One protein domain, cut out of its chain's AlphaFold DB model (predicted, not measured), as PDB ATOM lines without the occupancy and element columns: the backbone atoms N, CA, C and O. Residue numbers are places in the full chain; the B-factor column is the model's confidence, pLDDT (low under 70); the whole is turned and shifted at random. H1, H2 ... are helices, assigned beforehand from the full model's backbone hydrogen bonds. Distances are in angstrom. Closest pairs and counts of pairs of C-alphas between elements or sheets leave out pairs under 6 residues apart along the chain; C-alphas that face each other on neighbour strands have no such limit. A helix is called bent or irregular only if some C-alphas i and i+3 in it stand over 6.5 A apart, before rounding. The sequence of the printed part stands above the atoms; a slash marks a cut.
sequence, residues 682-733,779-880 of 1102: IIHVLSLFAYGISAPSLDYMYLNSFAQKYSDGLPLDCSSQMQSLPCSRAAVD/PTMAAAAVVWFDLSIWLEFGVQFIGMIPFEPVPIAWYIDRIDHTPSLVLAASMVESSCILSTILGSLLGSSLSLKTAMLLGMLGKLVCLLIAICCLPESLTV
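Overview. This is residues 682 to 733 and 779 to 880 of the 1102 residues of the protein "Sphingolipid delta(4)-desaturase DES1" of Symbiodinium microadriaticum (UniProt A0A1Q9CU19). This is a loose rod of helices in which H1a lies in the middle of a row, side by side with H6 on one side and H7 on the other. Beyond one end of that row H1 continues as H1b, which meets H2; the helical hairpin of H3 and H4 packs on H7 through H3, and H5 lies near the beginning of H6. The printed part has 154 residues with seven named helices, H1 to H7 in that order, and no named strand: the class is all helix. The whole is loose, with a radius of gyration of the C-alphas of 18.8 A, and spans 62 by 26 by 25 A.

Arrangement. H1, residues 682 to 708, was assigned as one helix by its hydrogen bonds but is bent, with C-alphas 693 and 696 7.5 A apart. Its arms H1a, residues 682 to 693, and H1b, residues 696 to 708, stand at a steep tilt of 39 degrees; H1b is irregular, with C-alphas 696 and 699 6.9 A apart. Taken whole, H1 is the hub, touching three other helices. H1a forms a bundle, a group of helices packed together, with H6, residues 822 to 849, and H7, residues 852 to 873. H1a touches H6, the same way at a shallow tilt of 32 degrees; their closest C-alphas, Ile 693 and Gly 847, are 4.0 A apart. H1a touches H7, opposite ways at a shallow tilt of 8 degrees, closest at the C-alphas of Ala 690 and Gly 859, 4.5 A. With residues 703 to 708 alone, H1b touches H2, residues 725 to 733, closest at the C-alphas of Ala 707 and Pro 726, 4.8 A. H3, residues 779 to 788, and H4, residues 793 to 800, form a helical hairpin; their closest C-alphas, Ala 782 and Glu 796, are 4.9 A apart. H3 touches residues 853 to 863 of H7, closest at the C-alphas of Thr 780 and Met 860, 5.1 A. H5, residues 809 to 816, is close to H6 but not clearly touching, with the C-alphas of Ile 816 and Leu 825 closest at 7.0 A. Every O i to N i+4 pair is within hydrogen-bond range in H1a, H3, H4, H5 and H7; the counts are 8 of 9 in H1b, 3 of 5 in H2 and 23 of 24 in H6.

Along the chain. H1a begins at C-alpha 682, (184.435, 127.034, 133.239), and measures 16.7 A; H1b measures 20.3 A. H6 measures 41.6 A from C-alpha 822 at (185.788, 148.199, 137.493), and H7 31.1 A, ending at C-alpha 873, (188.583, 123.522, 141.811).

Size, cuts and confidence. The C-alphas of Asp 712 and His 821 are the two farthest apart, 63.0 A. Residues 734 to 778 are not printed; C-alphas 733 and 779 are 19.8 A apart across this cut. The link from H1 to H2, residues 709 to 724, is long. The mean pLDDT of the printed part is 89.6; residues 823, 826 to 827 and 830 are under 70.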
ATOM      1  N   ILE A 682     184.511 128.404 133.777       88.50
ATOM      2  CA  ILE A 682     184.435 127.034 133.239       88.50
ATOM      3  C   ILE A 682     183.150 126.332 133.713       88.50
ATOM      4  O   ILE A 682     182.472 125.678 132.921       88.50
ATOM      5  N   ILE A 683     182.775 126.516 134.984       91.75
ATOM      6  CA  ILE A 683     181.558 125.931 135.565       91.75
ATOM      7  C   ILE A 683     180.298 126.536 134.921       91.75
ATOM      8  O   ILE A 683     179.345 125.806 134.653       91.75
ATOM      9  N   HIS A 684     180.271 127.844 134.637       91.62
ATOM     10  CA  HIS A 684     179.145 128.474 133.936       91.62
ATOM     11  C   HIS A 684     178.999 127.991 132.496       91.62
ATOM     12  O   HIS A 684     177.906 127.562 132.127       91.62
ATOM     13  N   VAL A 685     180.090 127.994 131.729       89.81
ATOM     14  CA  VAL A 685     180.117 127.518 130.339       89.81
ATOM     15  C   VAL A 685     179.628 126.067 130.274       89.81
ATOM     16  O   VAL A 685     178.649 125.785 129.590       89.81
ATOM     17  N   LEU A 686     180.201 125.152 131.064       92.06
ATOM     18  CA  LEU A 686     179.775 123.747 131.067       92.06
ATOM     19  C   LEU A 686     178.321 123.562 131.549       92.06
ATOM     20  O   LEU A 686     177.585 122.731 131.013       92.06
ATOM     21  N   SER A 687     177.872 124.361 132.523       92.69
ATOM     22  CA  SER A 687     176.486 124.334 133.009       92.69
ATOM     23  C   SER A 687     175.493 124.761 131.923       92.69
ATOM     24  O   SER A 687     174.419 124.162 131.816       92.69
ATOM     25  N   LEU A 688     175.831 125.777 131.130       92.81
ATOM     26  CA  LEU A 688     174.998 126.306 130.049       92.81
ATOM     27  C   LEU A 688     175.031 125.395 128.809       92.81
ATOM     28  O   LEU A 688     173.979 125.127 128.233       92.81
ATOM     29  N   PHE A 689     176.172 124.773 128.500       94.69
ATOM     30  CA  PHE A 689     176.264 123.677 127.527       94.69
ATOM     31  C   PHE A 689     175.296 122.529 127.860       94.69
ATOM     32  O   PHE A 689     174.454 122.149 127.046       94.69
ATOM     33  N   ALA A 690     175.359 122.016 129.095       95.19
ATOM     34  CA  ALA A 690     174.497 120.934 129.571       95.19
ATOM     35  C   ALA A 690     173.006 121.323 129.593       95.19
ATOM     36  O   ALA A 690     172.133 120.486 129.346       95.19
ATOM     37  N   TYR A 691     172.710 122.602 129.847       94.50
ATOM     38  CA  TYR A 691     171.360 123.150 129.737       94.50
ATOM     39  C   TYR A 691     170.884 123.153 128.278       94.50
ATOM     40  O   TYR A 691     169.825 122.601 128.001       94.50
ATOM     41  N   GLY A 692     171.689 123.654 127.333       94.69
ATOM     42  CA  GLY A 692     171.371 123.644 125.900       94.69
ATOM     43  C   GLY A 692     171.088 122.244 125.342       94.69
ATOM     44  O   GLY A 692     170.154 122.073 124.562       94.69
ATOM     45  N   ILE A 693     171.821 121.218 125.799       95.81
ATOM     46  CA  ILE A 693     171.557 119.818 125.415       95.81
ATOM     47  C   ILE A 693     170.146 119.380 125.821       95.81
ATOM     48  O   ILE A 693     169.456 118.732 125.035       95.81
ATOM     49  N   SER A 694     169.720 119.689 127.046       95.19
ATOM     50  CA  SER A 694     168.557 119.055 127.683       95.19
ATOM     51  C   SER A 694     167.282 119.904 127.674       95.19
ATOM     52  O   SER A 694     166.198 119.353 127.482       95.19
ATOM     53  N   ALA A 695     167.374 121.227 127.821       92.56
ATOM     54  CA  ALA A 695     166.218 122.099 128.042       92.56
ATOM     55  C   ALA A 695     165.131 122.018 126.947       92.56
ATOM     56  O   ALA A 695     163.968 121.832 127.315       92.56
ATOM     57  N   PRO A 696     165.439 122.022 125.629       93.56
ATOM     58  CA  PRO A 696     164.407 121.914 124.585       93.56
ATOM     59  C   PRO A 696     163.670 120.564 124.556       93.56
ATOM     60  O   PRO A 696     162.674 120.421 123.853       93.56
ATOM     61  N   SER A 697     164.150 119.561 125.301       94.19
ATOM     62  CA  SER A 697     163.516 118.243 125.430       94.19
ATOM     63  C   SER A 697     162.602 118.110 126.655       94.19
ATOM     64  O   SER A 697     161.839 117.147 126.731       94.19
ATOM     65  N   LEU A 698     162.665 119.039 127.616       91.44
ATOM     66  CA  LEU A 698     161.966 118.917 128.902       91.44
ATOM     67  C   LEU A 698     160.439 118.985 128.744       91.44
ATOM     68  O   LEU A 698     159.723 118.199 129.355       91.44
ATOM     69  N   ASP A 699     159.939 119.839 127.850       91.25
ATOM     70  CA  ASP A 699     158.509 119.895 127.515       91.25
ATOM     71  C   ASP A 699     157.989 118.578 126.918       91.25
ATOM     72  O   ASP A 699     156.864 118.169 127.198       91.25
ATOM     73  N   TYR A 700     158.812 117.885 126.128       94.06
ATOM     74  CA  TYR A 700     158.420 116.645 125.453       94.06
ATOM     75  C   TYR A 700     158.380 115.443 126.405       94.06
ATOM     76  O   TYR A 700     157.557 114.554 126.216       94.06
ATOM     77  N   MET A 701     159.170 115.450 127.488       93.94
ATOM     78  CA  MET A 701     158.990 114.515 128.611       93.94
ATOM     79  C   MET A 701     157.583 114.649 129.213       93.94
ATOM     80  O   MET A 701     156.881 113.653 129.391       93.94
ATOM     81  N   TYR A 702     157.155 115.884 129.488       94.25
ATOM     82  CA  TYR A 702     155.827 116.161 130.027       94.25
ATOM     83  C   TYR A 702     154.708 115.807 129.036       94.25
ATOM     84  O   TYR A 702     153.747 115.144 129.426       94.25
ATOM     85  N   LEU A 703     154.846 116.184 127.759       94.25
ATOM     86  CA  LEU A 703     153.886 115.827 126.709       94.25
ATOM     87  C   LEU A 703     153.726 114.311 126.575       94.25
ATOM     88  O   LEU A 703     152.596 113.839 126.565       94.25
ATOM     89  N   ASN A 704     154.822 113.548 126.521       93.50
ATOM     90  CA  ASN A 704     154.765 112.091 126.376       93.50
ATOM     91  C   ASN A 704     154.047 111.432 127.570       93.50
ATOM     92  O   ASN A 704     153.247 110.519 127.373       93.50
ATOM     93  N   SER A 705     154.267 111.923 128.797       91.56
ATOM     94  CA  SER A 705     153.582 111.407 129.990       91.56
ATOM     95  C   SER A 705     152.086 111.747 130.015       91.56
ATOM     96  O   SER A 705     151.267 110.873 130.294       91.56
ATOM     97  N   PHE A 706     151.691 112.978 129.670       93.75
ATOM     98  CA  PHE A 706     150.268 113.327 129.580       93.75
ATOM     99  C   PHE A 706     149.575 112.703 128.364       93.75
ATOM    100  O   PHE A 706     148.394 112.380 128.446       93.75
ATOM    101  N   ALA A 707     150.272 112.469 127.251       92.81
ATOM    102  CA  ALA A 707     149.690 111.833 126.069       92.81
ATOM    103  C   ALA A 707     149.251 110.388 126.348       92.81
ATOM    104  O   ALA A 707     148.190 109.997 125.868       92.81
ATOM    105  N   GLN A 708     149.979 109.643 127.195       90.12
ATOM    106  CA  GLN A 708     149.613 108.281 127.626       90.12
ATOM    107  C   GLN A 708     148.213 108.200 128.266       90.12
ATOM    108  O   GLN A 708     147.487 107.228 128.060       90.12
ATOM    109  N   LYS A 709     147.787 109.249 128.987       88.62
ATOM    110  CA  LYS A 709     146.432 109.387 129.563       88.62
ATOM    111  C   LYS A 709     145.336 109.495 128.490       88.62
ATOM    112  O   LYS A 709     144.175 109.222 128.775       88.62
ATOM    113  N   TYR A 710     145.695 109.908 127.274       90.81
ATOM    114  CA  TYR A 710     144.790 110.126 126.141       90.81
ATOM    115  C   TYR A 710     144.943 109.085 125.017       90.81
ATOM    116  O   TYR A 710     144.250 109.194 124.006       90.81
ATOM    117  N   SER A 711     145.829 108.098 125.182       88.25
ATOM    118  CA  SER A 711     146.096 106.993 124.247       88.25
ATOM    119  C   SER A 711     145.859 105.612 124.879       88.25
ATOM    120  O   SER A 711     146.508 104.640 124.500       88.25
ATOM    121  N   ASP A 712     144.971 105.531 125.877       84.38
ATOM    122  CA  ASP A 712     144.640 104.305 126.623       84.38
ATOM    123  C   ASP A 712     145.874 103.581 127.210       84.38
ATOM    124  O   ASP A 712     145.936 102.355 127.289       84.38
ATOM    125  N   GLY A 713     146.887 104.354 127.621       77.94
ATOM    126  CA  GLY A 713     148.149 103.852 128.170       77.94
ATOM    127  C   GLY A 713     149.197 103.443 127.128       77.94
ATOM    128  O   GLY A 713     150.300 103.052 127.510       77.94
ATOM    129  N   LEU A 714     148.913 103.548 125.824       80.88
ATOM    130  CA  LEU A 714     149.899 103.251 124.782       80.88
ATOM    131  C   LEU A 714     151.015 104.315 124.760       80.88
ATOM    132  O   LEU A 714     150.708 105.512 124.722       80.88
ATOM    133  N   PRO A 715     152.304 103.918 124.736       79.56
ATOM    134  CA  PRO A 715     153.416 104.858 124.679       79.56
ATOM    135  C   PRO A 715     153.430 105.589 123.333       79.56
ATOM    136  O   PRO A 715     153.403 104.965 122.273       79.56
ATOM    137  N   LEU A 716     153.495 106.920 123.380       87.50
ATOM    138  CA  LEU A 716     153.415 107.786 122.208       87.50
ATOM    139  C   LEU A 716     154.485 108.882 122.298       87.50
ATOM    140  O   LEU A 716     154.721 109.433 123.374       87.50
ATOM    141  N   ASP A 717     155.159 109.172 121.181       90.94
ATOM    142  CA  ASP A 717     156.243 110.158 121.131       90.94
ATOM    143  C   ASP A 717     155.790 111.484 120.509       90.94
ATOM    144  O   ASP A 717     155.859 111.694 119.297       90.94
ATOM    145  N   CYS A 718     155.397 112.433 121.354       92.38
ATOM    146  CA  CYS A 718     155.067 113.794 120.945       92.38
ATOM    147  C   CYS A 718     156.277 114.592 120.435       92.38
ATOM    148  O   CYS A 718     156.084 115.646 119.831       92.38
ATOM    149  N   SER A 719     157.516 114.105 120.612       90.75
ATOM    150  CA  SER A 719     158.712 114.728 120.015       90.75
ATOM    151  C   SER A 719     158.649 114.752 118.488       90.75
ATOM    152  O   SER A 719     159.180 115.682 117.873       90.75
ATOM    153  N   SER A 720     158.014 113.731 117.900       87.62
ATOM    154  CA  SER A 720     157.874 113.513 116.457       87.62
ATOM    155  C   SER A 720     156.414 113.477 115.977       87.62
ATOM    156  O   SER A 720     156.135 113.895 114.856       87.62
ATOM    157  N   GLN A 721     155.465 113.046 116.817       89.81
ATOM    158  CA  GLN A 721     154.047 112.844 116.472       89.81
ATOM    159  C   GLN A 721     153.108 113.901 117.087       89.81
ATOM    160  O   GLN A 721     151.970 113.604 117.464       89.81
ATOM    161  N   MET A 722     153.561 115.157 117.168       92.62
ATOM    162  CA  MET A 722     152.810 116.274 117.769       92.62
ATOM    163  C   MET A 722     151.431 116.523 117.114       92.62
ATOM    164  O   MET A 722     150.520 117.011 117.773       92.62
ATOM    165  N   GLN A 723     151.243 116.126 115.847       89.44
ATOM    166  CA  GLN A 723     149.955 116.195 115.131       89.44
ATOM    167  C   GLN A 723     148.860 115.277 115.711       89.44
ATOM    168  O   GLN A 723     147.690 115.422 115.364       89.44
ATOM    169  N   SER A 724     149.215 114.307 116.558       90.38
ATOM    170  CA  SER A 724     148.250 113.363 117.121       90.38
ATOM    171  C   SER A 724     147.332 114.024 118.161       90.38
ATOM    172  O   SER A 724     147.751 114.868 118.960       90.38
ATOM    173  N   LEU A 725     146.059 113.609 118.192       89.19
ATOM    174  CA  LEU A 725     145.077 114.128 119.149       89.19
ATOM    175  C   LEU A 725     145.499 113.943 120.628       89.19
ATOM    176  O   LEU A 725     145.289 114.885 121.399       89.19
ATOM    177  N   PRO A 726     146.127 112.819 121.048       92.75
ATOM    178  CA  PRO A 726     146.678 112.678 122.397       92.75
ATOM    179  C   PRO A 726     147.725 113.745 122.748       92.75
ATOM    180  O   PRO A 726     147.621 114.354 123.810       92.75
ATOM    181  N   CYS A 727     148.675 114.043 121.850       92.81
ATOM    182  CA  CYS A 727     149.676 115.096 122.076       92.81
ATOM    183  C   CYS A 727     149.052 116.497 122.117       92.81
ATOM    184  O   CYS A 727     149.395 117.304 122.981       92.81
ATOM    185  N   SER A 728     148.108 116.787 121.218       89.69
ATOM    186  CA  SER A 728     147.417 118.083 121.183       89.69
ATOM    187  C   SER A 728     146.604 118.347 122.462       89.69
ATOM    188  O   SER A 728     146.599 119.468 122.975       89.69
ATOM    189  N   ARG A 729     145.987 117.307 123.046       90.00
ATOM    190  CA  ARG A 729     145.345 117.381 124.373       90.00
ATOM    191  C   ARG A 729     146.364 117.512 125.505       90.00
ATOM    192  O   ARG A 729     146.189 118.365 126.370       90.00
ATOM    193  N   ALA A 730     147.447 116.734 125.466       93.19
ATOM    194  CA  ALA A 730     148.531 116.808 126.445       93.19
ATOM    195  C   ALA A 730     149.137 118.219 126.553       93.19
ATOM    196  O   ALA A 730     149.450 118.657 127.656       93.19
ATOM    197  N   ALA A 731     149.234 118.972 125.451       92.00
ATOM    198  CA  ALA A 731     149.723 120.356 125.466       92.00
ATOM    199  C   ALA A 731     148.925 121.283 126.410       92.00
ATOM    200  O   ALA A 731     149.509 122.172 127.035       92.00
ATOM    201  N   VAL A 732     147.616 121.057 126.581       89.62
ATOM    202  CA  VAL A 732     146.780 121.828 127.523       89.62
ATOM    203  C   VAL A 732     147.165 121.525 128.976       89.62
ATOM    204  O   VAL A 732     147.338 122.455 129.767       89.62
ATOM    205  N   ASP A 733     147.359 120.245 129.313       92.12
ATOM    206  CA  ASP A 733     147.794 119.792 130.644       92.12
ATOM    207  C   ASP A 733     149.210 120.312 130.970       92.12
ATOM    208  O   ASP A 733     149.445 120.871 132.045       92.12
ATOM    209  N   PRO A 779     166.810 118.578 139.988       94.88
ATOM    210  CA  PRO A 779     165.734 118.454 139.008       94.88
ATOM    211  C   PRO A 779     166.184 117.779 137.712       94.88
ATOM    212  O   PRO A 779     165.456 116.952 137.178       94.88
ATOM    213  N   THR A 780     167.407 118.039 137.230       94.50
ATOM    214  CA  THR A 780     167.931 117.346 136.033       94.50
ATOM    215  C   THR A 780     168.131 115.847 136.269       94.50
ATOM    216  O   THR A 780     167.918 115.045 135.363       94.50
ATOM    217  N   MET A 781     168.472 115.456 137.501       95.81
ATOM    218  CA  MET A 781     168.539 114.061 137.930       95.81
ATOM    219  C   MET A 781     167.144 113.432 138.020       95.81
ATOM    220  O   MET A 781     166.954 112.313 137.551       95.81
ATOM    221  N   ALA A 782     166.152 114.160 138.547       96.19
ATOM    222  CA  ALA A 782     164.760 113.714 138.557       96.19
ATOM    223  C   ALA A 782     164.194 113.566 137.132       96.19
ATOM    224  O   ALA A 782     163.575 112.549 136.837       96.19
ATOM    225  N   ALA A 783     164.472 114.510 136.226       95.31
ATOM    226  CA  ALA A 783     164.102 114.434 134.812       95.31
ATOM    227  C   ALA A 783     164.738 113.215 134.126       95.31
ATOM    228  O   ALA A 783     164.043 112.419 133.498       95.31
ATOM    229  N   ALA A 784     166.049 113.008 134.299       95.81
ATOM    230  CA  ALA A 784     166.726 111.827 133.772       95.81
ATOM    231  C   ALA A 784     166.112 110.526 134.321       95.81
ATOM    232  O   ALA A 784     165.851 109.612 133.542       95.81
ATOM    233  N   ALA A 785     165.809 110.458 135.622       95.56
ATOM    234  CA  ALA A 785     165.182 109.292 136.241       95.56
ATOM    235  C   ALA A 785     163.750 109.036 135.731       95.56
ATOM    236  O   ALA A 785     163.411 107.890 135.444       95.56
ATOM    237  N   VAL A 786     162.939 110.088 135.556       94.56
ATOM    238  CA  VAL A 786     161.590 110.016 134.968       94.56
ATOM    239  C   VAL A 786     161.629 109.403 133.572       94.56
ATOM    240  O   VAL A 786     160.867 108.483 133.304       94.56
ATOM    241  N   VAL A 787     162.543 109.837 132.700       93.06
ATOM    242  CA  VAL A 787     162.593 109.314 131.324       93.06
ATOM    243  C   VAL A 787     163.304 107.952 131.231       93.06
ATOM    244  O   VAL A 787     162.995 107.161 130.343       93.06
ATOM    245  N   TRP A 788     164.268 107.632 132.100       94.50
ATOM    246  CA  TRP A 788     164.994 106.352 132.023       94.50
ATOM    247  C   TRP A 788     164.302 105.184 132.720       94.50
ATOM    248  O   TRP A 788     164.368 104.074 132.197       94.50
ATOM    249  N   PHE A 789     163.641 105.430 133.850       93.75
ATOM    250  CA  PHE A 789     162.954 104.406 134.646       93.75
ATOM    251  C   PHE A 789     161.422 104.531 134.587       93.75
ATOM    252  O   PHE A 789     160.732 103.913 135.393       93.75
ATOM    253  N   ASP A 790     160.911 105.356 133.664       88.75
ATOM    254  CA  ASP A 790     159.485 105.614 133.422       88.75
ATOM    255  C   ASP A 790     158.717 105.982 134.719       88.75
ATOM    256  O   ASP A 790     157.590 105.553 134.969       88.75
ATOM    257  N   LEU A 791     159.362 106.792 135.578       92.50
ATOM    258  CA  LEU A 791     158.792 107.272 136.844       92.50
ATOM    259  C   LEU A 791     157.751 108.374 136.610       92.50
ATOM    260  O   LEU A 791     157.725 109.046 135.581       92.50
ATOM    261  N   SER A 792     156.921 108.626 137.622       92.19
ATOM    262  CA  SER A 792     155.922 109.693 137.561       92.19
ATOM    263  C   SER A 792     156.552 111.083 137.398       92.19
ATOM    264  O   SER A 792     157.386 111.488 138.210       92.19
ATOM    265  N   ILE A 793     156.073 111.860 136.417       92.75
ATOM    266  CA  ILE A 793     156.468 113.266 136.188       92.75
ATOM    267  C   ILE A 793     156.317 114.167 137.423       92.75
ATOM    268  O   ILE A 793     157.016 115.173 137.535       92.75
ATOM    269  N   TRP A 794     155.453 113.801 138.375       93.69
ATOM    270  CA  TRP A 794     155.276 114.539 139.627       93.69
ATOM    271  C   TRP A 794     156.538 114.550 140.504       93.69
ATOM    272  O   TRP A 794     156.720 115.488 141.278       93.69
ATOM    273  N   LEU A 795     157.435 113.566 140.344       93.31
ATOM    274  CA  LEU A 795     158.750 113.555 140.990       93.31
ATOM    275  C   LEU A 795     159.614 114.729 140.510       93.31
ATOM    276  O   LEU A 795     160.136 115.482 141.328       93.31
ATOM    277  N   GLU A 796     159.739 114.912 139.191       93.62
ATOM    278  CA  GLU A 796     160.488 116.042 138.628       93.62
ATOM    279  C   GLU A 796     159.791 117.362 138.950       93.62
ATOM    280  O   GLU A 796     160.445 118.273 139.450       93.62
ATOM    281  N   PHE A 797     158.465 117.436 138.789       93.31
ATOM    282  CA  PHE A 797     157.694 118.644 139.083       93.31
ATOM    283  C   PHE A 797     157.878 119.122 140.533       93.31
ATOM    284  O   PHE A 797     158.099 120.310 140.763       93.31
ATOM    285  N   GLY A 798     157.829 118.205 141.507       92.50
ATOM    286  CA  GLY A 798     158.030 118.519 142.924       92.50
ATOM    287  C   GLY A 798     159.467 118.926 143.266       92.50
ATOM    288  O   GLY A 798     159.676 119.826 144.076       92.50
ATOM    289  N   VAL A 799     160.469 118.318 142.624       93.25
ATOM    290  CA  VAL A 799     161.886 118.675 142.827       93.25
ATOM    291  C   VAL A 799     162.257 119.976 142.099       93.25
ATOM    292  O   VAL A 799     163.108 120.724 142.580       93.25
ATOM    293  N   GLN A 800     161.590 120.308 140.990       90.88
ATOM    294  CA  GLN A 800     161.871 121.489 140.166       90.88
ATOM    295  C   GLN A 800     161.772 122.811 140.941       90.88
ATOM    296  O   GLN A 800     162.503 123.742 140.613       90.88
ATOM    297  N   PHE A 801     160.947 122.904 141.991       91.25
ATOM    298  CA  PHE A 801     160.884 124.094 142.853       91.25
ATOM    299  C   PHE A 801     162.223 124.401 143.552       91.25
ATOM    300  O   PHE A 801     162.558 125.568 143.739       91.25
ATOM    301  N   ILE A 802     163.040 123.385 143.862       91.06
ATOM    302  CA  ILE A 802     164.408 123.572 144.383       91.06
ATOM    303  C   ILE A 802     165.307 124.185 143.295       91.06
ATOM    304  O   ILE A 802     166.117 125.065 143.573       91.06
ATOM    305  N   GLY A 803     165.107 123.790 142.035       87.56
ATOM    306  CA  GLY A 803     165.784 124.368 140.871       87.56
ATOM    307  C   GLY A 803     165.374 125.803 140.522       87.56
ATOM    308  O   GLY A 803     166.019 126.411 139.672       87.56
ATOM    309  N   MET A 804     164.332 126.358 141.157       90.00
ATOM    310  CA  MET A 804     163.915 127.761 140.991       90.00
ATOM    311  C   MET A 804     164.671 128.733 141.916       90.00
ATOM    312  O   MET A 804     164.456 129.942 141.843       90.00
ATOM    313  N   ILE A 805     165.555 128.227 142.786       87.62
ATOM    314  CA  ILE A 805     166.445 129.054 143.608       87.62
ATOM    315  C   ILE A 805     167.371 129.871 142.679       87.62
ATOM    316  O   ILE A 805     167.995 129.294 141.783       87.62
ATOM    317  N   PRO A 806     167.493 131.201 142.865       86.31
ATOM    318  CA  PRO A 806     168.243 132.060 141.952       86.31
ATOM    319  C   PRO A 806     169.738 131.730 141.992       86.31
ATOM    320  O   PRO A 806     170.398 131.873 143.020       86.31
ATOM    321  N   PHE A 807     170.285 131.296 140.856       86.56
ATOM    322  CA  PHE A 807     171.650 130.773 140.774       86.56
ATOM    323  C   PHE A 807     172.712 131.807 140.369       86.56
ATOM    324  O   PHE A 807     173.898 131.505 140.458       86.56
ATOM    325  N   GLU A 808     172.314 132.999 139.918       83.12
ATOM    326  CA  GLU A 808     173.205 134.032 139.359       83.12
ATOM    327  C   GLU A 808     173.824 135.007 140.386       83.12
ATOM    328  O   GLU A 808     175.014 135.306 140.247       83.12
ATOM    329  N   PRO A 809     173.112 135.492 141.432       83.00
ATOM    330  CA  PRO A 809     173.628 136.580 142.270       83.00
ATOM    331  C   PRO A 809     174.930 136.251 143.011       83.00
ATOM    332  O   PRO A 809     175.847 137.070 143.050       83.00
ATOM    333  N   VAL A 810     175.050 135.040 143.571       88.69
ATOM    334  CA  VAL A 810     176.244 134.643 144.339       88.69
ATOM    335  C   VAL A 810     177.468 134.419 143.436       88.69
ATOM    336  O   VAL A 810     178.540 134.914 143.785       88.69
ATOM    337  N   PRO A 811     177.371 133.750 142.268       88.69
ATOM    338  CA  PRO A 811     178.482 133.720 141.321       88.69
ATOM    339  C   PRO A 811     178.886 135.088 140.757       88.69
ATOM    340  O   PRO A 811     180.074 135.292 140.512       88.69
ATOM    341  N   ILE A 812     177.954 136.034 140.587       84.25
ATOM    342  CA  ILE A 812     178.296 137.420 140.220       84.25
ATOM    343  C   ILE A 812     179.103 138.083 141.344       84.25
ATOM    344  O   ILE A 812     180.173 138.627 141.076       84.25
ATOM    345  N   ALA A 813     178.664 137.964 142.601       84.94
ATOM    346  CA  ALA A 813     179.422 138.457 143.754       84.94
ATOM    347  C   ALA A 813     180.833 137.839 143.834       84.94
ATOM    348  O   ALA A 813     181.805 138.556 144.042       84.94
ATOM    349  N   TRP A 814     180.975 136.539 143.552       91.19
ATOM    350  CA  TRP A 814     182.277 135.858 143.492       91.19
ATOM    351  C   TRP A 814     183.223 136.440 142.421       91.19
ATOM    352  O   TRP A 814     184.436 136.464 142.632       91.19
ATOM    353  N   TYR A 815     182.704 136.923 141.281       87.00
ATOM    354  CA  TYR A 815     183.523 137.628 140.281       87.00
ATOM    355  C   TYR A 815     183.942 139.023 140.760       87.00
ATOM    356  O   TYR A 815     185.091 139.411 140.549       87.00
ATOM    357  N   ILE A 816     183.033 139.756 141.412       84.50
ATOM    358  CA  ILE A 816     183.294 141.087 141.984       84.50
ATOM    359  C   ILE A 816     184.397 140.998 143.046       84.50
ATOM    360  O   ILE A 816     185.384 141.722 142.954       84.50
ATOM    361  N   ASP A 817     184.293 140.035 143.967       85.88
ATOM    362  CA  ASP A 817     185.274 139.757 145.028       85.88
ATOM    363  C   ASP A 817     186.712 139.512 144.495       85.88
ATOM    364  O   ASP A 817     187.672 139.535 145.266       85.88
ATOM    365  N   ARG A 818     186.889 139.235 143.190       87.19
ATOM    366  CA  ARG A 818     188.184 138.895 142.565       87.19
ATOM    367  C   ARG A 818     188.692 139.882 141.523       87.19
ATOM    368  O   ARG A 818     189.800 139.686 141.018       87.19
ATOM    369  N   ILE A 819     187.926 140.914 141.180       84.88
ATOM    370  CA  ILE A 819     188.347 141.943 140.223       84.88
ATOM    371  C   ILE A 819     188.295 143.308 140.908       84.88
ATOM    372  O   ILE A 819     187.272 143.980 140.926       84.88
ATOM    373  N   ASP A 820     189.461 143.740 141.381       79.62
ATOM    374  CA  ASP A 820     189.759 145.051 141.982       79.62
ATOM    375  C   ASP A 820     189.584 146.264 141.042       79.62
ATOM    376  O   ASP A 820     189.915 147.386 141.415       79.62
ATOM    377  N   HIS A 821     189.140 146.056 139.801       76.75
ATOM    378  CA  HIS A 821     189.249 147.040 138.728       76.75
ATOM    379  C   HIS A 821     187.986 147.090 137.860       76.75
ATOM    380  O   HIS A 821     187.792 146.257 136.969       76.75
ATOM    381  N   THR A 822     187.139 148.097 138.079       70.62
ATOM    382  CA  THR A 822     185.788 148.199 137.493       70.62
ATOM    383  C   THR A 822     185.745 148.065 135.958       70.62
ATOM    384  O   THR A 822     184.967 147.238 135.473       70.62
ATOM    385  N   PRO A 823     186.607 148.728 135.153       68.88
ATOM    386  CA  PRO A 823     186.635 148.505 133.700       68.88
ATOM    387  C   PRO A 823     186.982 147.062 133.289       68.88
ATOM    388  O   PRO A 823     186.542 146.590 132.240       68.88
ATOM    389  N   SER A 824     187.763 146.345 134.105       72.75
ATOM    390  CA  SER A 824     188.099 144.932 133.864       72.75
ATOM    391  C   SER A 824     186.942 144.005 134.237       72.75
ATOM    392  O   SER A 824     186.758 142.980 133.586       72.75
ATOM    393  N   LEU A 825     186.155 144.365 135.257       75.50
ATOM    394  CA  LEU A 825     184.976 143.616 135.694       75.50
ATOM    395  C   LEU A 825     183.877 143.640 134.624       75.50
ATOM    396  O   LEU A 825     183.330 142.589 134.304       75.50
ATOM    397  N   VAL A 826     183.610 144.802 134.016       67.25
ATOM    398  CA  VAL A 826     182.647 144.924 132.901       67.25
ATOM    399  C   VAL A 826     183.059 144.027 131.730       67.25
ATOM    400  O   VAL A 826     182.258 143.239 131.236       67.25
ATOM    401  N   LEU A 827     184.334 144.080 131.335       67.38
ATOM    402  CA  LEU A 827     184.883 143.243 130.266       67.38
ATOM    403  C   LEU A 827     184.816 141.740 130.598       67.38
ATOM    404  O   LEU A 827     184.522 140.927 129.721       67.38
ATOM    405  N   ALA A 828     185.066 141.368 131.856       74.25
ATOM    406  CA  ALA A 828     184.943 139.994 132.328       74.25
ATOM    407  C   ALA A 828     183.487 139.503 132.299       74.25
ATOM    408  O   ALA A 828     183.233 138.403 131.816       74.25
ATOM    409  N   ALA A 829     182.535 140.320 132.757       74.88
ATOM    410  CA  ALA A 829     181.111 140.000 132.732       74.88
ATOM    411  C   ALA A 829     180.611 139.785 131.293       74.88
ATOM    412  O   ALA A 829     180.055 138.728 130.999       74.88
ATOM    413  N   SER A 830     180.916 140.707 130.369       69.12
ATOM    414  CA  SER A 830     180.550 140.574 128.950       69.12
ATOM    415  C   SER A 830     181.158 139.331 128.291       69.12
ATOM    416  O   SER A 830     180.503 138.679 127.476       69.12
ATOM    417  N   MET A 831     182.397 138.971 128.650       77.62
ATOM    418  CA  MET A 831     183.046 137.740 128.190       77.62
ATOM    419  C   MET A 831     182.326 136.491 128.716       77.62
ATOM    420  O   MET A 831     182.042 135.580 127.936       77.62
ATOM    421  N   VAL A 832     182.017 136.446 130.019       82.00
ATOM    422  CA  VAL A 832     181.307 135.323 130.651       82.00
ATOM    423  C   VAL A 832     179.928 135.150 130.015       82.00
ATOM    424  O   VAL A 832     179.628 134.059 129.535       82.00
ATOM    425  N   GLU A 833     179.130 136.212 129.916       79.38
ATOM    426  CA  GLU A 833     177.781 136.174 129.338       79.38
ATOM    427  C   GLU A 833     177.800 135.716 127.868       79.38
ATOM    428  O   GLU A 833     177.148 134.730 127.515       79.38
ATOM    429  N   SER A 834     178.643 136.333 127.030       74.88
ATOM    430  CA  SER A 834     178.782 135.958 125.613       74.88
ATOM    431  C   SER A 834     179.224 134.500 125.436       74.88
ATOM    432  O   SER A 834     178.718 133.794 124.560       74.88
ATOM    433  N   SER A 835     180.144 134.022 126.285       81.19
ATOM    434  CA  SER A 835     180.581 132.620 126.265       81.19
ATOM    435  C   SER A 835     179.467 131.651 126.666       81.19
ATOM    436  O   SER A 835     179.354 130.579 126.076       81.19
ATOM    437  N   CYS A 836     178.601 132.037 127.605       86.75
ATOM    438  CA  CYS A 836     177.470 131.227 128.051       86.75
ATOM    439  C   CYS A 836     176.382 131.107 126.971       86.75
ATOM    440  O   CYS A 836     175.862 130.009 126.757       86.75
ATOM    441  N   ILE A 837     176.091 132.189 126.236       85.81
ATOM    442  CA  ILE A 837     175.160 132.167 125.092       85.81
ATOM    443  C   ILE A 837     175.683 131.220 124.001       85.81
ATOM    444  O   ILE A 837     174.996 130.278 123.607       85.81
ATOM    445  N   LEU A 838     176.932 131.404 123.558       84.44
ATOM    446  CA  LEU A 838     177.526 130.568 122.510       84.44
ATOM    447  C   LEU A 838     177.651 129.095 122.945       84.44
ATOM    448  O   LEU A 838     177.365 128.187 122.166       84.44
ATOM    449  N   SER A 839     177.978 128.844 124.212       90.06
ATOM    450  CA  SER A 839     177.987 127.495 124.785       90.06
ATOM    451  C   SER A 839     176.605 126.827 124.762       90.06
ATOM    452  O   SER A 839     176.491 125.650 124.419       90.06
ATOM    453  N   THR A 840     175.536 127.579 125.033       92.69
ATOM    454  CA  THR A 840     174.158 127.064 124.973       92.69
ATOM    455  C   THR A 840     173.720 126.772 123.535       92.69
ATOM    456  O   THR A 840     173.033 125.775 123.303       92.69
ATOM    457  N   ILE A 841     174.164 127.563 122.547       92.25
ATOM    458  CA  ILE A 841     173.962 127.272 121.115       92.25
ATOM    459  C   ILE A 841     174.657 125.956 120.729       92.25
ATOM    460  O   ILE A 841     174.024 125.087 120.133       92.25
ATOM    461  N   LEU A 842     175.921 125.759 121.122       92.00
ATOM    462  CA  LEU A 842     176.663 124.515 120.860       92.00
ATOM    463  C   LEU A 842     176.037 123.299 121.567       92.00
ATOM    464  O   LEU A 842     175.924 122.225 120.973       92.00
ATOM    465  N   GLY A 843     175.571 123.471 122.807       94.00
ATOM    466  CA  GLY A 843     174.831 122.443 123.541       94.00
ATOM    467  C   GLY A 843     173.506 122.086 122.862       94.00
ATOM    468  O   GLY A 843     173.170 120.911 122.750       94.00
ATOM    469  N   SER A 844     172.788 123.083 122.337       95.81
ATOM    470  CA  SER A 844     171.544 122.892 121.577       95.81
ATOM    471  C   SER A 844     171.790 122.161 120.254       95.81
ATOM    472  O   SER A 844     171.027 121.265 119.893       95.81
ATOM    473  N   LEU A 845     172.884 122.486 119.557       95.50
ATOM    474  CA  LEU A 845     173.295 121.802 118.333       95.50
ATOM    475  C   LEU A 845     173.542 120.308 118.594       95.50
ATOM    476  O   LEU A 845     172.984 119.470 117.885       95.50
ATOM    477  N   LEU A 846     174.291 119.972 119.652       94.25
ATOM    478  CA  LEU A 846     174.501 118.585 120.073       94.25
ATOM    479  C   LEU A 846     173.195 117.916 120.540       94.25
ATOM    480  O   LEU A 846     172.899 116.799 120.136       94.25
ATOM    481  N   GLY A 847     172.373 118.595 121.345       94.12
ATOM    482  CA  GLY A 847     171.086 118.070 121.816       94.12
ATOM    483  C   GLY A 847     170.126 117.686 120.684       94.12
ATOM    484  O   GLY A 847     169.391 116.701 120.806       94.12
ATOM    485  N   SER A 848     170.179 118.419 119.566       95.00
ATOM    486  CA  SER A 848     169.326 118.197 118.393       95.00
ATOM    487  C   SER A 848     169.585 116.866 117.668       95.00
ATOM    488  O   SER A 848     168.653 116.285 117.118       95.00
ATOM    489  N   SER A 849     170.812 116.327 117.712       93.56
ATOM    490  CA  SER A 849     171.154 115.035 117.092       93.56
ATOM    491  C   SER A 849     170.969 113.828 118.023       93.56
ATOM    492  O   SER A 849     171.086 112.682 117.589       93.56
ATOM    493  N   LEU A 850     170.665 114.066 119.301       94.56
ATOM    494  CA  LEU A 850     170.530 113.036 120.332       94.56
ATOM    495  C   LEU A 850     169.073 112.608 120.540       94.56
ATOM    496  O   LEU A 850     168.142 113.375 120.296       94.56
ATOM    497  N   SER A 851     168.865 111.401 121.081       94.50
ATOM    498  CA  SER A 851     167.546 110.973 121.571       94.50
ATOM    499  C   SER A 851     167.135 111.748 122.831       94.50
ATOM    500  O   SER A 851     167.994 112.236 123.568       94.50
ATOM    501  N   LEU A 852     165.834 111.800 123.138       93.94
ATOM    502  CA  LEU A 852     165.318 112.438 124.358       93.94
ATOM    503  C   LEU A 852     165.931 111.815 125.633       93.94
ATOM    504  O   LEU A 852     166.405 112.550 126.502       93.94
ATOM    505  N   LYS A 853     166.020 110.472 125.711       94.75
ATOM    506  CA  LYS A 853     166.656 109.758 126.840       94.75
ATOM    507  C   LYS A 853     168.141 110.135 126.980       94.75
ATOM    508  O   LYS A 853     168.614 110.395 128.088       94.75
ATOM    509  N   THR A 854     168.874 110.214 125.868       95.62
ATOM    510  CA  THR A 854     170.308 110.562 125.859       95.62
ATOM    511  C   THR A 854     170.551 112.028 126.222       95.62
ATOM    512  O   THR A 854     171.457 112.319 127.000       95.62
ATOM    513  N   ALA A 855     169.731 112.950 125.711       96.06
ATOM    514  CA  ALA A 855     169.836 114.380 125.998       96.06
ATOM    515  C   ALA A 855     169.599 114.689 127.489       96.06
ATOM    516  O   ALA A 855     170.361 115.449 128.085       96.06
ATOM    517  N   MET A 856     168.602 114.051 128.116       95.94
ATOM    518  CA  MET A 856     168.361 114.176 129.562       95.94
ATOM    519  C   MET A 856     169.532 113.640 130.395       95.94
ATOM    520  O   MET A 856     169.993 114.313 131.318       95.94
ATOM    521  N   LEU A 857     170.063 112.466 130.033       96.25
ATOM    522  CA  LEU A 857     171.200 111.859 130.728       96.25
ATOM    523  C   LEU A 857     172.463 112.730 130.639       96.25
ATOM    524  O   LEU A 857     173.110 112.968 131.656       96.25
ATOM    525  N   LEU A 858     172.800 113.244 129.451       95.62
ATOM    526  CA  LEU A 858     173.958 114.125 129.271       95.62
ATOM    527  C   LEU A 858     173.769 115.495 129.941       95.62
ATOM    528  O   LEU A 858     174.737 116.037 130.471       95.62
ATOM    529  N   GLY A 859     172.541 116.021 129.993       94.69
ATOM    530  CA  GLY A 859     172.216 117.213 130.782       94.69
ATOM    531  C   GLY A 859     172.532 117.019 132.268       94.69
ATOM    532  O   GLY A 859     173.290 117.798 132.848       94.69
ATOM    533  N   MET A 860     172.028 115.932 132.865       95.94
ATOM    534  CA  MET A 860     172.318 115.560 134.256       95.94
ATOM    535  C   MET A 860     173.820 115.335 134.496       95.94
ATOM    536  O   MET A 860     174.378 115.895 135.441       95.94
ATOM    537  N   LEU A 861     174.496 114.552 133.646       96.25
ATOM    538  CA  LEU A 861     175.936 114.291 133.775       96.25
ATOM    539  C   LEU A 861     176.756 115.585 133.683       96.25
ATOM    540  O   LEU A 861     177.670 115.782 134.477       96.25
ATOM    541  N   GLY A 862     176.393 116.508 132.788       93.94
ATOM    542  CA  GLY A 862     177.030 117.821 132.700       93.94
ATOM    543  C   GLY A 862     176.868 118.650 133.981       93.94
ATOM    544  O   GLY A 862     177.847 119.225 134.462       93.94
ATOM    545  N   LYS A 863     175.674 118.661 134.598       94.31
ATOM    546  CA  LYS A 863     175.462 119.305 135.910       94.31
ATOM    547  C   LYS A 863     176.254 118.621 137.033       94.31
ATOM    548  O   LYS A 863     176.796 119.318 137.890       94.31
ATOM    549  N   LEU A 864     176.376 117.292 137.013       96.31
ATOM    550  CA  LEU A 864     177.182 116.538 137.977       96.31
ATOM    551  C   LEU A 864     178.675 116.879 137.846       96.31
ATOM    552  O   LEU A 864     179.320 117.174 138.848       96.31
ATOM    553  N   VAL A 865     179.214 116.929 136.624       94.81
ATOM    554  CA  VAL A 865     180.604 117.353 136.379       94.81
ATOM    555  C   VAL A 865     180.821 118.806 136.823       94.81
ATOM    556  O   VAL A 865     181.826 119.093 137.467       94.81
ATOM    557  N   CYS A 866     179.862 119.713 136.592       93.81
ATOM    558  CA  CYS A 866     179.922 121.082 137.126       93.81
ATOM    559  C   CYS A 866     180.014 121.117 138.661       93.81
ATOM    560  O   CYS A 866     180.776 121.916 139.205       93.81
ATOM    561  N   LEU A 867     179.254 120.268 139.361       95.69
ATOM    562  CA  LEU A 867     179.314 120.148 140.820       95.69
ATOM    563  C   LEU A 867     180.668 119.587 141.282       95.69
ATOM    564  O   LEU A 867     181.258 120.134 142.207       95.69
ATOM    565  N   LEU A 868     181.198 118.555 140.618       94.50
ATOM    566  CA  LEU A 868     182.511 117.981 140.939       94.50
ATOM    567  C   LEU A 868     183.653 118.990 140.720       94.50
ATOM    568  O   LEU A 868     184.496 119.153 141.598       94.50
ATOM    569  N   ILE A 869     183.640 119.738 139.610       92.44
ATOM    570  CA  ILE A 869     184.595 120.833 139.366       92.44
ATOM    571  C   ILE A 869     184.441 121.931 140.429       92.44
ATOM    572  O   ILE A 869     185.444 122.452 140.914       92.44
ATOM    573  N   ALA A 870     183.217 122.263 140.850       93.62
ATOM    574  CA  ALA A 870     183.000 123.227 141.930       93.62
ATOM    575  C   ALA A 870     183.543 122.730 143.285       93.62
ATOM    576  O   ALA A 870     184.101 123.515 144.048       93.62
ATOM    577  N   ILE A 871     183.420 121.436 143.589       94.56
ATOM    578  CA  ILE A 871     183.972 120.843 144.815       94.56
ATOM    579  C   ILE A 871     185.504 120.900 144.787       94.56
ATOM    580  O   ILE A 871     186.104 121.402 145.739       94.56
ATOM    581  N   CYS A 872     186.130 120.438 143.702       92.62
ATOM    582  CA  CYS A 872     187.582 120.278 143.615       92.62
ATOM    583  C   CYS A 872     188.344 121.580 143.315       92.62
ATOM    584  O   CYS A 872     189.418 121.792 143.871       92.62
ATOM    585  N   CYS A 873     187.811 122.447 142.448       89.31
ATOM    586  CA  CYS A 873     188.583 123.522 141.811       89.31
ATOM    587  C   CYS A 873     188.094 124.946 142.127       89.31
ATOM    588  O   CYS A 873     188.798 125.898 141.795       89.31
ATOM    589  N   LEU A 874     186.911 125.135 142.727       93.31
ATOM    590  CA  LEU A 874     186.405 126.473 143.061       93.31
ATOM    591  C   LEU A 874     186.951 126.932 144.426       93.31
ATOM    592  O   LEU A 874     186.539 126.372 145.446       93.31
ATOM    593  N   PRO A 875     187.811 127.965 144.503       92.25
ATOM    594  CA  PRO A 875     188.289 128.480 145.778       92.25
ATOM    595  C   PRO A 875     187.296 129.504 146.353       92.25
ATOM    596  O   PRO A 875     186.487 130.089 145.625       92.25
ATOM    597  N   GLU A 876     187.388 129.759 147.658       92.19
ATOM    598  CA  GLU A 876     186.665 130.863 148.304       92.19
ATOM    599  C   GLU A 876     187.116 132.214 147.720       92.19
ATOM    600  O   GLU A 876     188.278 132.370 147.336       92.19
ATOM    601  N   SER A 877     186.201 133.174 147.581       89.56
ATOM    602  CA  SER A 877     186.524 134.525 147.096       89.56
ATOM    603  C   SER A 877     186.649 135.537 148.231       89.56
ATOM    604  O   SER A 877     187.476 136.439 148.130       89.56
ATOM    605  N   LEU A 878     185.905 135.360 149.328       85.06
ATOM    606  CA  LEU A 878     186.028 136.219 150.506       85.06
ATOM    607  C   LEU A 878     187.370 135.990 151.215       85.06
ATOM    608  O   LEU A 878     187.546 135.001 151.931       85.06
ATOM    609  N   THR A 879     188.274 136.956 151.072       79.06
ATOM    610  CA  THR A 879     189.564 137.036 151.780       79.06
ATOM    611  C   THR A 879     189.415 137.350 153.273       79.06
ATOM    612  O   THR A 879     190.333 137.103 154.049       79.06
ATOM    613  N   VAL A 880     188.254 137.865 153.693       75.44
ATOM    614  CA  VAL A 880     187.960 138.231 155.087       75.44
ATOM    615  C   VAL A 880     187.822 136.974 155.974       75.44
ATOM    616  O   VAL A 880     187.006 136.092 155.651       75.44
TER     617      VAL A 880